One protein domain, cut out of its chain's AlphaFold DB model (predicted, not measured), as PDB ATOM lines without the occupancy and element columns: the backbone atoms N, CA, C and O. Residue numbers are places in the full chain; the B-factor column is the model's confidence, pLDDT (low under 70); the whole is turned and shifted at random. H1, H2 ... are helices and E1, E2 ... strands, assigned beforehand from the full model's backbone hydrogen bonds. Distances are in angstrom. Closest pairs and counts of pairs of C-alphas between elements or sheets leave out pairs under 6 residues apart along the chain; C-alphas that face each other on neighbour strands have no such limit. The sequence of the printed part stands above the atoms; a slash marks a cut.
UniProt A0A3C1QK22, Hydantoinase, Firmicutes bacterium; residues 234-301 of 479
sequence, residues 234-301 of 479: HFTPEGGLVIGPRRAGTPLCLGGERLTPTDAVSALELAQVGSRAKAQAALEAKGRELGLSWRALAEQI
ATOM      1  N   HIS A 234       7.607  40.997 -42.173       95.06
ATOM      2  CA  HIS A 234       8.947  41.425 -42.567       95.06
ATOM      3  C   HIS A 234       9.711  41.964 -41.357       95.06
ATOM      4  O   HIS A 234       9.442  43.058 -40.867       95.06
ATOM      5  N   PHE A 235      10.687  41.191 -40.890       91.06
ATOM      6  CA  PHE A 235      11.568  41.578 -39.790       91.06
ATOM      7  C   PHE A 235      12.761  42.368 -40.329       91.06
ATOM      8  O   PHE A 235      13.415  41.918 -41.273       91.06
ATOM      9  N   THR A 236      13.047  43.530 -39.747       86.12
ATOM     10  CA  THR A 236      14.215  44.339 -40.115       86.12
ATOM     11  C   THR A 236      15.441  43.935 -39.285       86.12
ATOM     12  O   THR A 236      15.284  43.425 -38.170       86.12
ATOM     13  N   PRO A 237      16.671  44.157 -39.788       78.75
ATOM     14  CA  PRO A 237      17.898  43.861 -39.039       78.75
ATOM     15  C   PRO A 237      17.996  44.587 -37.690       78.75
ATOM     16  O   PRO A 237      18.630  44.087 -36.767       78.75
ATOM     17  N   GLU A 238      17.352  45.747 -37.561       77.88
ATOM     18  CA  GLU A 238      17.321  46.573 -36.349       77.88
ATOM     19  C   GLU A 238      16.272  46.100 -35.325       77.88
ATOM     20  O   GLU A 238      16.065  46.757 -34.307       77.88
ATOM     21  N   GLY A 239      15.594  44.976 -35.587       74.69
ATOM     22  CA  GLY A 239      14.544  44.429 -34.725       74.69
ATOM     23  C   GLY A 239      13.158  45.040 -34.955       74.69
ATOM     24  O   GLY A 239      12.245  44.781 -34.171       74.69
ATOM     25  N   GLY A 240      12.983  45.833 -36.017       85.00
ATOM     26  CA  GLY A 240      11.683  46.344 -36.446       85.00
ATOM     27  C   GLY A 240      10.830  45.268 -37.120       85.00
ATOM     28  O   GLY A 240      11.335  44.251 -37.599       85.00
ATOM     29  N   LEU A 241       9.520  45.500 -37.185       93.69
ATOM     30  CA  LEU A 241       8.569  44.619 -37.857       93.69
ATOM     31  C   LEU A 241       7.640  45.445 -38.745       93.69
ATOM     32  O   LEU A 241       7.021  46.399 -38.284       93.69
ATOM     33  N   VAL A 242       7.537  45.046 -40.010       94.50
ATOM     34  CA  VAL A 242       6.596  45.588 -40.989       94.50
ATOM     35  C   VAL A 242       5.720  44.450 -41.499       94.50
ATOM     36  O   VAL A 242       6.211  43.367 -41.804       94.50
ATOM     37  N   ILE A 243       4.418  44.684 -41.592       96.19
ATOM     38  CA  ILE A 243       3.420  43.703 -42.012       96.19
ATOM     39  C   ILE A 243       2.886  44.087 -43.393       96.19
ATOM     40  O   ILE A 243       2.502  45.237 -43.622       96.19
ATOM     41  N   GLY A 244       2.832  43.111 -44.301       94.25
ATOM     42  CA  GLY A 244       2.379  43.290 -45.676       94.25
ATOM     43  C   GLY A 244       3.416  43.975 -46.581       94.25
ATOM     44  O   GLY A 244       4.577  44.121 -46.210       94.25
ATOM     45  N   PRO A 245       3.031  44.393 -47.803       91.06
ATOM     46  CA  PRO A 245       1.675  44.377 -48.360       91.06
ATOM     47  C   PRO A 245       1.280  43.033 -48.993       91.06
ATOM     48  O   PRO A 245       0.160  42.881 -49.479       91.06
ATOM     49  N   ARG A 246       2.201  42.062 -49.054       93.81
ATOM     50  CA  ARG A 246       1.934  40.740 -49.635       93.81
ATOM     51  C   ARG A 246       1.272  39.806 -48.630       93.81
ATOM     52  O   ARG A 246       1.400  39.975 -47.421       93.81
ATOM     53  N   ARG A 247       0.596  38.783 -49.154       93.75
ATOM     54  CA  ARG A 247       0.010  37.698 -48.361       93.75
ATOM     55  C   ARG A 247       1.061  36.647 -48.023       93.75
ATOM     56  O   ARG A 247       1.791  36.175 -48.899       93.75
ATOM     57  N   ALA A 248       1.058  36.191 -46.779       93.38
ATOM     58  CA  ALA A 248       1.705  34.945 -46.394       93.38
ATOM     59  C   ALA A 248       0.864  33.710 -46.785       93.38
ATOM     60  O   ALA A 248       1.425  32.629 -46.950       93.38
ATOM     61  N   GLY A 249      -0.439  33.887 -47.030       91.44
ATOM     62  CA  GLY A 249      -1.375  32.802 -47.330       91.44
ATOM     63  C   GLY A 249      -2.033  32.283 -46.056       91.44
ATOM     64  O   GLY A 249      -2.086  32.992 -45.058       91.44
ATOM     65  N   THR A 250      -2.547  31.053 -46.075       95.44
ATOM     66  CA  THR A 250      -3.222  30.470 -44.907       95.44
ATOM     67  C   THR A 250      -2.338  30.565 -43.646       95.44
ATOM     68  O   THR A 250      -1.176  30.165 -43.707       95.44
ATOM     69  N   PRO A 251      -2.857  31.053 -42.504       95.88
ATOM     70  CA  PRO A 251      -2.138  31.061 -41.227       95.88
ATOM     71  C   PRO A 251      -1.656  29.670 -40.782       95.88
ATOM     72  O   PRO A 251      -2.311  28.657 -41.056       95.88
ATOM     73  N   LEU A 252      -0.554  29.597 -40.028       96.75
ATOM     74  CA  LEU A 252       0.001  28.332 -39.508       96.75
ATOM     75  C   LEU A 252      -0.962  27.616 -38.552       96.75
ATOM     76  O   LEU A 252      -1.093  26.387 -38.583       96.75
ATOM     77  N   CYS A 253      -1.708  28.372 -37.751       95.81
ATOM     78  CA  CYS A 253      -2.750  27.857 -36.872       95.81
ATOM     79  C   CYS A 253      -3.881  27.159 -37.653       95.81
ATOM     80  O   CYS A 253      -4.545  26.275 -37.107       95.81
ATOM     81  N   LEU A 254      -4.047  27.484 -38.939       96.19
ATOM     82  CA  LEU A 254      -4.998  26.875 -39.874       96.19
ATOM     83  C   LEU A 254      -4.340  25.880 -40.847       96.19
ATOM     84  O   LEU A 254      -5.005  25.362 -41.738       96.19
ATOM     85  N   GLY A 255      -3.057  25.559 -40.653       95.50
ATOM     86  CA  GLY A 255      -2.336  24.561 -41.444       95.50
ATOM     87  C   GLY A 255      -1.605  25.098 -42.673       95.50
ATOM     88  O   GLY A 255      -1.262  24.301 -43.540       95.50
ATOM     89  N   GLY A 256      -1.366  26.408 -42.765       95.44
ATOM     90  CA  GLY A 256      -0.437  26.951 -43.757       95.44
ATOM     91  C   GLY A 256       1.032  26.810 -43.358       95.44
ATOM     92  O   GLY A 256       1.375  26.009 -42.492       95.44
ATOM     93  N   GLU A 257       1.905  27.584 -44.007       94.50
ATOM     94  CA  GLU A 257       3.365  27.382 -43.949       94.50
ATOM     95  C   GLU A 257       4.148  28.576 -43.387       94.50
ATOM     96  O   GLU A 257       5.299  28.425 -42.981       94.50
ATOM     97  N   ARG A 258       3.551  29.772 -43.373       95.06
ATOM     98  CA  ARG A 258       4.219  31.015 -42.966       95.06
ATOM     99  C   ARG A 258       3.498  31.656 -41.788       95.06
ATOM    100  O   ARG A 258       2.282  31.550 -41.671       95.06
ATOM    101  N   LEU A 259       4.271  32.313 -40.925       96.56
ATOM    102  CA  LEU A 259       3.757  33.031 -39.760       96.56
ATOM    103  C   LEU A 259       3.006  34.295 -40.194       96.56
ATOM    104  O   LEU A 259       3.475  35.025 -41.066       96.56
ATOM    105  N   THR A 260       1.862  34.550 -39.559       97.31
ATOM    106  CA  THR A 260       0.934  35.646 -39.881       97.31
ATOM    107  C   THR A 260       0.447  36.374 -38.621       97.31
ATOM    108  O   THR A 260       0.570  35.837 -37.513       97.31
ATOM    109  N   PRO A 261      -0.176  37.562 -38.745       97.44
ATOM    110  CA  PRO A 261      -0.853  38.216 -37.623       97.44
ATOM    111  C   PRO A 261      -1.913  37.338 -36.940       97.44
ATOM    112  O   PRO A 261      -2.043  37.371 -35.716       97.44
ATOM    113  N   THR A 262      -2.628  36.495 -37.692       97.06
ATOM    114  CA  THR A 262      -3.623  35.563 -37.126       97.06
ATOM    115  C   THR A 262      -2.989  34.541 -36.179       97.06
ATOM    116  O   THR A 262      -3.617  34.136 -35.200       97.06
ATOM    117  N   ASP A 263      -1.736  34.142 -36.414       97.94
ATOM    118  CA  ASP A 263      -1.018  33.236 -35.514       97.94
ATOM    119  C   ASP A 263      -0.715  33.908 -34.168       97.94
ATOM    120  O   ASP A 263      -0.912  33.293 -33.120       97.94
ATOM    121  N   ALA A 264      -0.327  35.188 -34.172       97.88
ATOM    122  CA  ALA A 264      -0.152  35.964 -32.942       97.88
ATOM    123  C   ALA A 264      -1.468  36.080 -32.156       97.88
ATOM    124  O   ALA A 264      -1.495  35.814 -30.953       97.88
ATOM    125  N   VAL A 265      -2.573  36.382 -32.846       97.38
ATOM    126  CA  VAL A 265      -3.926  36.435 -32.261       97.38
ATOM    127  C   VAL A 265      -4.321  35.095 -31.629       97.38
ATOM    128  O   VAL A 265      -4.809  35.070 -30.499       97.38
ATOM    129  N   SER A 266      -4.088  33.986 -32.339       97.31
ATOM    130  CA  SER A 266      -4.396  32.627 -31.874       97.31
ATOM    131  C   SER A 266      -3.554  32.232 -30.657       97.31
ATOM    132  O   SER A 266      -4.092  31.763 -29.655       97.31
ATOM    133  N   ALA A 267      -2.236  32.460 -30.699       97.69
ATOM    134  CA  ALA A 267      -1.316  32.088 -29.623       97.69
ATOM    135  C   ALA A 267      -1.581  32.850 -28.314       97.69
ATOM    136  O   ALA A 267      -1.515  32.256 -27.230       97.69
ATOM    137  N   LEU A 268      -1.907  34.142 -28.430       97.56
ATOM    138  CA  LEU A 268      -2.284  35.020 -27.317       97.56
ATOM    139  C   LEU A 268      -3.731  34.818 -26.842       97.56
ATOM    140  O   LEU A 268      -4.135  35.464 -25.879       97.56
ATOM    141  N   GLU A 269      -4.504  33.942 -27.493       96.31
ATOM    142  CA  GLU A 269      -5.916  33.671 -27.181       96.31
ATOM    143  C   GLU A 269      -6.821  34.907 -27.272       96.31
ATOM    144  O   GLU A 269      -7.855  34.986 -26.612       96.31
ATOM    145  N   LEU A 270      -6.459  35.868 -28.124       94.38
ATOM    146  CA  LEU A 270      -7.277  37.061 -28.359       94.38
ATOM    147  C   LEU A 270      -8.529  36.733 -29.191       94.38
ATOM    148  O   LEU A 270      -9.517  37.459 -29.129       94.38
ATOM    149  N   ALA A 271      -8.502  35.632 -29.948       90.56
ATOM    150  CA  ALA A 271      -9.664  35.062 -30.623       90.56
ATOM    151  C   ALA A 271      -9.547  33.534 -30.740       90.56
ATOM    152  O   ALA A 271      -8.449  32.979 -30.812       90.56
ATOM    153  N   GLN A 272     -10.690  32.843 -30.813       89.62
ATOM    154  CA  GLN A 272     -10.738  31.397 -31.049       89.62
ATOM    155  C   GLN A 272     -10.546  31.095 -32.541       89.62
ATOM    156  O   GLN A 272     -11.512  30.985 -33.294       89.62
ATOM    157  N   VAL A 273      -9.290  30.980 -32.978       91.50
ATOM    158  CA  VAL A 273      -8.939  30.687 -34.376       91.50
ATOM    159  C   VAL A 273      -7.860  29.614 -34.441       91.50
ATOM    160  O   VAL A 273      -6.781  29.772 -33.872       91.50
ATOM    161  N   GLY A 274      -8.136  28.537 -35.180       94.44
ATOM    162  CA  GLY A 274      -7.168  27.483 -35.477       94.44
ATOM    163  C   GLY A 274      -6.571  26.791 -34.246       94.44
ATOM    164  O   GLY A 274      -7.142  26.769 -33.158       94.44
ATOM    165  N   SER A 275      -5.404  26.177 -34.431       97.12
ATOM    166  CA  SER A 275      -4.657  25.503 -33.372       97.12
ATOM    167  C   SER A 275      -3.675  26.458 -32.695       97.12
ATOM    168  O   SER A 275      -2.604  26.746 -33.237       97.12
ATOM    169  N   ARG A 276      -3.997  26.856 -31.460       96.75
ATOM    170  CA  ARG A 276      -3.108  27.645 -30.591       96.75
ATOM    171  C   ARG A 276      -1.717  27.025 -30.458       96.75
ATOM    172  O   ARG A 276      -0.715  27.723 -30.555       96.75
ATOM    173  N   ALA A 277      -1.649  25.707 -30.263       97.00
ATOM    174  CA  ALA A 277      -0.383  24.997 -30.087       97.00
ATOM    175  C   ALA A 277       0.530  25.131 -31.317       97.00
ATOM    176  O   ALA A 277       1.729  25.364 -31.168       97.00
ATOM    177  N   LYS A 278      -0.036  25.044 -32.531       97.06
ATOM    178  CA  LYS A 278       0.720  25.269 -33.773       97.06
ATOM    179  C   LYS A 278       1.209  26.713 -33.879       97.06
ATOM    180  O   LYS A 278       2.372  26.928 -34.206       97.06
ATOM    181  N   ALA A 279       0.347  27.679 -33.561       97.06
ATOM    182  CA  ALA A 279       0.696  29.097 -33.581       97.06
ATOM    183  C   ALA A 279       1.852  29.412 -32.617       97.06
ATOM    184  O   ALA A 279       2.845  30.024 -33.001       97.06
ATOM    185  N   GLN A 280       1.757  28.926 -31.377       97.62
ATOM    186  CA  GLN A 280       2.778  29.127 -30.353       97.62
ATOM    187  C   GLN A 280       4.110  28.475 -30.736       97.62
ATOM    188  O   GLN A 280       5.149  29.111 -30.596       97.62
ATOM    189  N   ALA A 281       4.092  27.244 -31.258       97.25
ATOM    190  CA  ALA A 281       5.309  26.571 -31.710       97.25
ATOM    191  C   ALA A 281       6.004  27.338 -32.850       97.25
ATOM    192  O   ALA A 281       7.228  27.462 -32.857       97.25
ATOM    193  N   ALA A 282       5.229  27.896 -33.787       96.44
ATOM    194  CA  ALA A 282       5.754  28.725 -34.869       96.44
ATOM    195  C   ALA A 282       6.379  30.033 -34.358       96.44
ATOM    196  O   ALA A 282       7.491  30.389 -34.754       96.44
ATOM    197  N   LEU A 283       5.689  30.726 -33.448       97.75
ATOM    198  CA  LEU A 283       6.198  31.933 -32.794       97.75
ATOM    199  C   LEU A 283       7.435  31.645 -31.946       97.75
ATOM    200  O   LEU A 283       8.336  32.468 -31.887       97.75
ATOM    201  N   GLU A 284       7.507  30.485 -31.300       97.69
ATOM    202  CA  GLU A 284       8.677  30.086 -30.526       97.69
ATOM    203  C   GLU A 284       9.879  29.810 -31.430       97.69
ATOM    204  O   GLU A 284      10.972  30.302 -31.153       97.69
ATOM    205  N   ALA A 285       9.681  29.079 -32.530       96.06
ATOM    206  CA  ALA A 285      10.732  28.841 -33.513       96.06
ATOM    207  C   ALA A 285      11.269  30.165 -34.073       96.06
ATOM    208  O   ALA A 285      12.476  30.403 -34.031       96.06
ATOM    209  N   LYS A 286      10.373  31.066 -34.502       95.25
ATOM    210  CA  LYS A 286      10.775  32.369 -35.039       95.25
ATOM    211  C   LYS A 286      11.369  33.291 -33.973       95.25
ATOM    212  O   LYS A 286      12.342  33.988 -34.235       95.25
ATOM    213  N   GLY A 287      10.825  33.262 -32.760       94.31
ATOM    214  CA  GLY A 287      11.326  34.018 -31.616       94.31
ATOM    215  C   GLY A 287      12.763  33.641 -31.268       94.31
ATOM    216  O   GLY A 287      13.585  34.530 -31.074       94.31
ATOM    217  N   ARG A 288      13.116  32.346 -31.297       95.12
ATOM    218  CA  ARG A 288      14.500  31.884 -31.071       95.12
ATOM    219  C   ARG A 288      15.491  32.453 -32.086       95.12
ATOM    220  O   ARG A 288      16.596  32.804 -31.691       95.12
ATOM    221  N   GLU A 289      15.103  32.575 -33.358       93.12
ATOM    222  CA  GLU A 289      15.941  33.209 -34.392       93.12
ATOM    223  C   GLU A 289      16.188  34.698 -34.108       93.12
ATOM    224  O   GLU A 289      17.248  35.221 -34.439       93.12
ATOM    225  N   LEU A 290      15.213  35.371 -33.490       91.56
ATOM    226  CA  LEU A 290      15.229  36.808 -33.209       91.56
ATOM    227  C   LEU A 290      15.689  37.151 -31.781       91.56
ATOM    228  O   LEU A 290      15.767  38.324 -31.429       91.56
ATOM    229  N   GLY A 291      15.971  36.152 -30.939       93.31
ATOM    230  CA  GLY A 291      16.295  36.355 -29.523       93.31
ATOM    231  C   GLY A 291      15.106  36.798 -28.654       93.31
ATOM    232  O   GLY A 291      15.310  37.394 -27.600       93.31
ATOM    233  N   LEU A 292      13.871  36.508 -29.074       94.19
ATOM    234  CA  LEU A 292      12.627  36.877 -28.392       94.19
ATOM    235  C   LEU A 292      11.887  35.647 -27.854       94.19
ATOM    236  O   LEU A 292      11.949  34.552 -28.416       94.19
ATOM    237  N   SER A 293      11.116  35.833 -26.779       97.31
ATOM    238  CA  SER A 293      10.126  34.825 -26.381       97.31
ATOM    239  C   SER A 293       8.967  34.797 -27.385       97.31
ATOM    240  O   SER A 293       8.657  35.815 -28.006       97.31
ATOM    241  N   TRP A 294       8.280  33.656 -27.513       97.31
ATOM    242  CA  TRP A 294       7.113  33.540 -28.403       97.31
ATOM    243  C   TRP A 294       6.040  34.592 -28.086       97.31
ATOM    244  O   TRP A 294       5.387  35.103 -28.992       97.31
ATOM    245  N   ARG A 295       5.876  34.930 -26.798       97.94
ATOM    246  CA  ARG A 295       4.884  35.895 -26.322       97.94
ATOM    247  C   ARG A 295       5.275  37.323 -26.680       97.94
ATOM    248  O   ARG A 295       4.443  38.033 -27.228       97.94
ATOM    249  N   ALA A 296       6.535  37.695 -26.449       96.94
ATOM    250  CA  ALA A 296       7.047  39.012 -26.828       96.94
ATOM    251  C   ALA A 296       6.954  39.230 -28.346       96.94
ATOM    252  O   ALA A 296       6.520  40.286 -28.788       96.94
ATOM    253  N   LEU A 297       7.282  38.208 -29.148       97.12
ATOM    254  CA  LEU A 297       7.126  38.275 -30.601       97.12
ATOM    255  C   LEU A 297       5.652  38.432 -31.014       97.12
ATOM    256  O   LEU A 297       5.341  39.227 -31.895       97.12
ATOM    257  N   ALA A 298       4.737  37.689 -30.385       97.69
ATOM    258  CA  ALA A 298       3.311  37.810 -30.670       97.69
ATOM    259  C   ALA A 298       2.775  39.209 -30.324       97.69
ATOM    260  O   ALA A 298       2.059  39.803 -31.127       97.69
ATOM    261  N   GLU A 299       3.148  39.747 -29.161       97.19
ATOM    262  CA  GLU A 299       2.796  41.103 -28.729       97.19
ATOM    263  C   GLU A 299       3.358  42.149 -29.708       97.19
ATOM    264  O   GLU A 299       2.600  42.991 -30.186       97.19
ATOM    265  N   GLN A 300       4.617  42.006 -30.136       96.50
ATOM    266  CA  GLN A 300       5.241  42.873 -31.140       96.50
ATOM    267  C   GLN A 300       4.511  42.837 -32.496       96.50
ATOM    268  O   GLN A 300       4.380  43.870 -33.151       96.50
ATOM    269  N   ILE A 301       4.000  41.675 -32.924       97.62
ATOM    270  CA  ILE A 301       3.186  41.559 -34.148       97.62
ATOM    271  C   ILE A 301       1.874  42.338 -34.012       97.62
ATOM    272  O   ILE A 301       1.496  43.059 -34.936       97.62
TER     273      ILE A 301
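AT A GLANCE: This is residues 234 to 301 of the 479 residues of the protein "Hydantoinase" of Firmicutes bacterium (UniProt A0A3C1QK22). Going from the first residue, you meet a hairpin-like loop that leads into one strand, E1; a long link then folds back to a cluster of three helices. In this cluster the two short helices, H1 and H3, sit side by side across the longer H2. The printed part has 68 residues, with E1, H1, H2 and H3 in that order, and is mostly helix. It is compact, with a radius of gyration of the C-alphas of 11.0 A and spans of 32 by 25 by 19 A.

HOW THE PARTS SIT: Begin at residues 234 to 235, which pair antiparallel with residues 241 to 242 of E1, residues 241 to 247; E1 pairs with no named strand. Next look at H1, residues 261 to 267, which is apart from E1, but only just: their closest C-alphas are 8.2 A apart. H2, residues 276 to 290, touches H1 at a steep tilt of 66 degrees, opposite ways; their closest C-alphas, of Asp 263 and Ala 279, are 4.9 A apart. E1 and H2 are apart. H3, residues 294 to 301, touches H1 at a shallow tilt of 32 degrees, opposite ways, closest at the C-alphas of Ala 264 and Ala 298, 4.5 A. H3 also touches H2, about perpendicular at 84 degrees, closest at the C-alphas of Glu 284 and Trp 294, 4.3 A. The helix packing is mostly crossed, but only just, with one of the three touching pairs at a shallow tilt. The closest C-alphas of E1 and H3, of Leu 241 and Ile 301, are 7.2 A apart. In H1, H2 and H3 every O i to N i+4 pair is within hydrogen-bond range.

IN THESE COORDINATES: Find C-alpha 241 at (8.569, 44.619, -37.857), where E1 begins its 15.2 A. H1 spans 10.1 A. From C-alpha 276 at (-3.108, 27.645, -30.591) H2 runs 20.7 A, and H3, 10.6 A long, ends at C-alpha 301 at (3.186, 41.559, -34.148).

THE WHOLE: The C-alphas of Glu 238 and Gln 272 are the two farthest apart, 32.3 A. The link from E1 to H1 is long, with 13 residues; H1 to H2 is short and H2 to H3 tight. The printed part has no cut, and no printed residue has a pLDDT under 70.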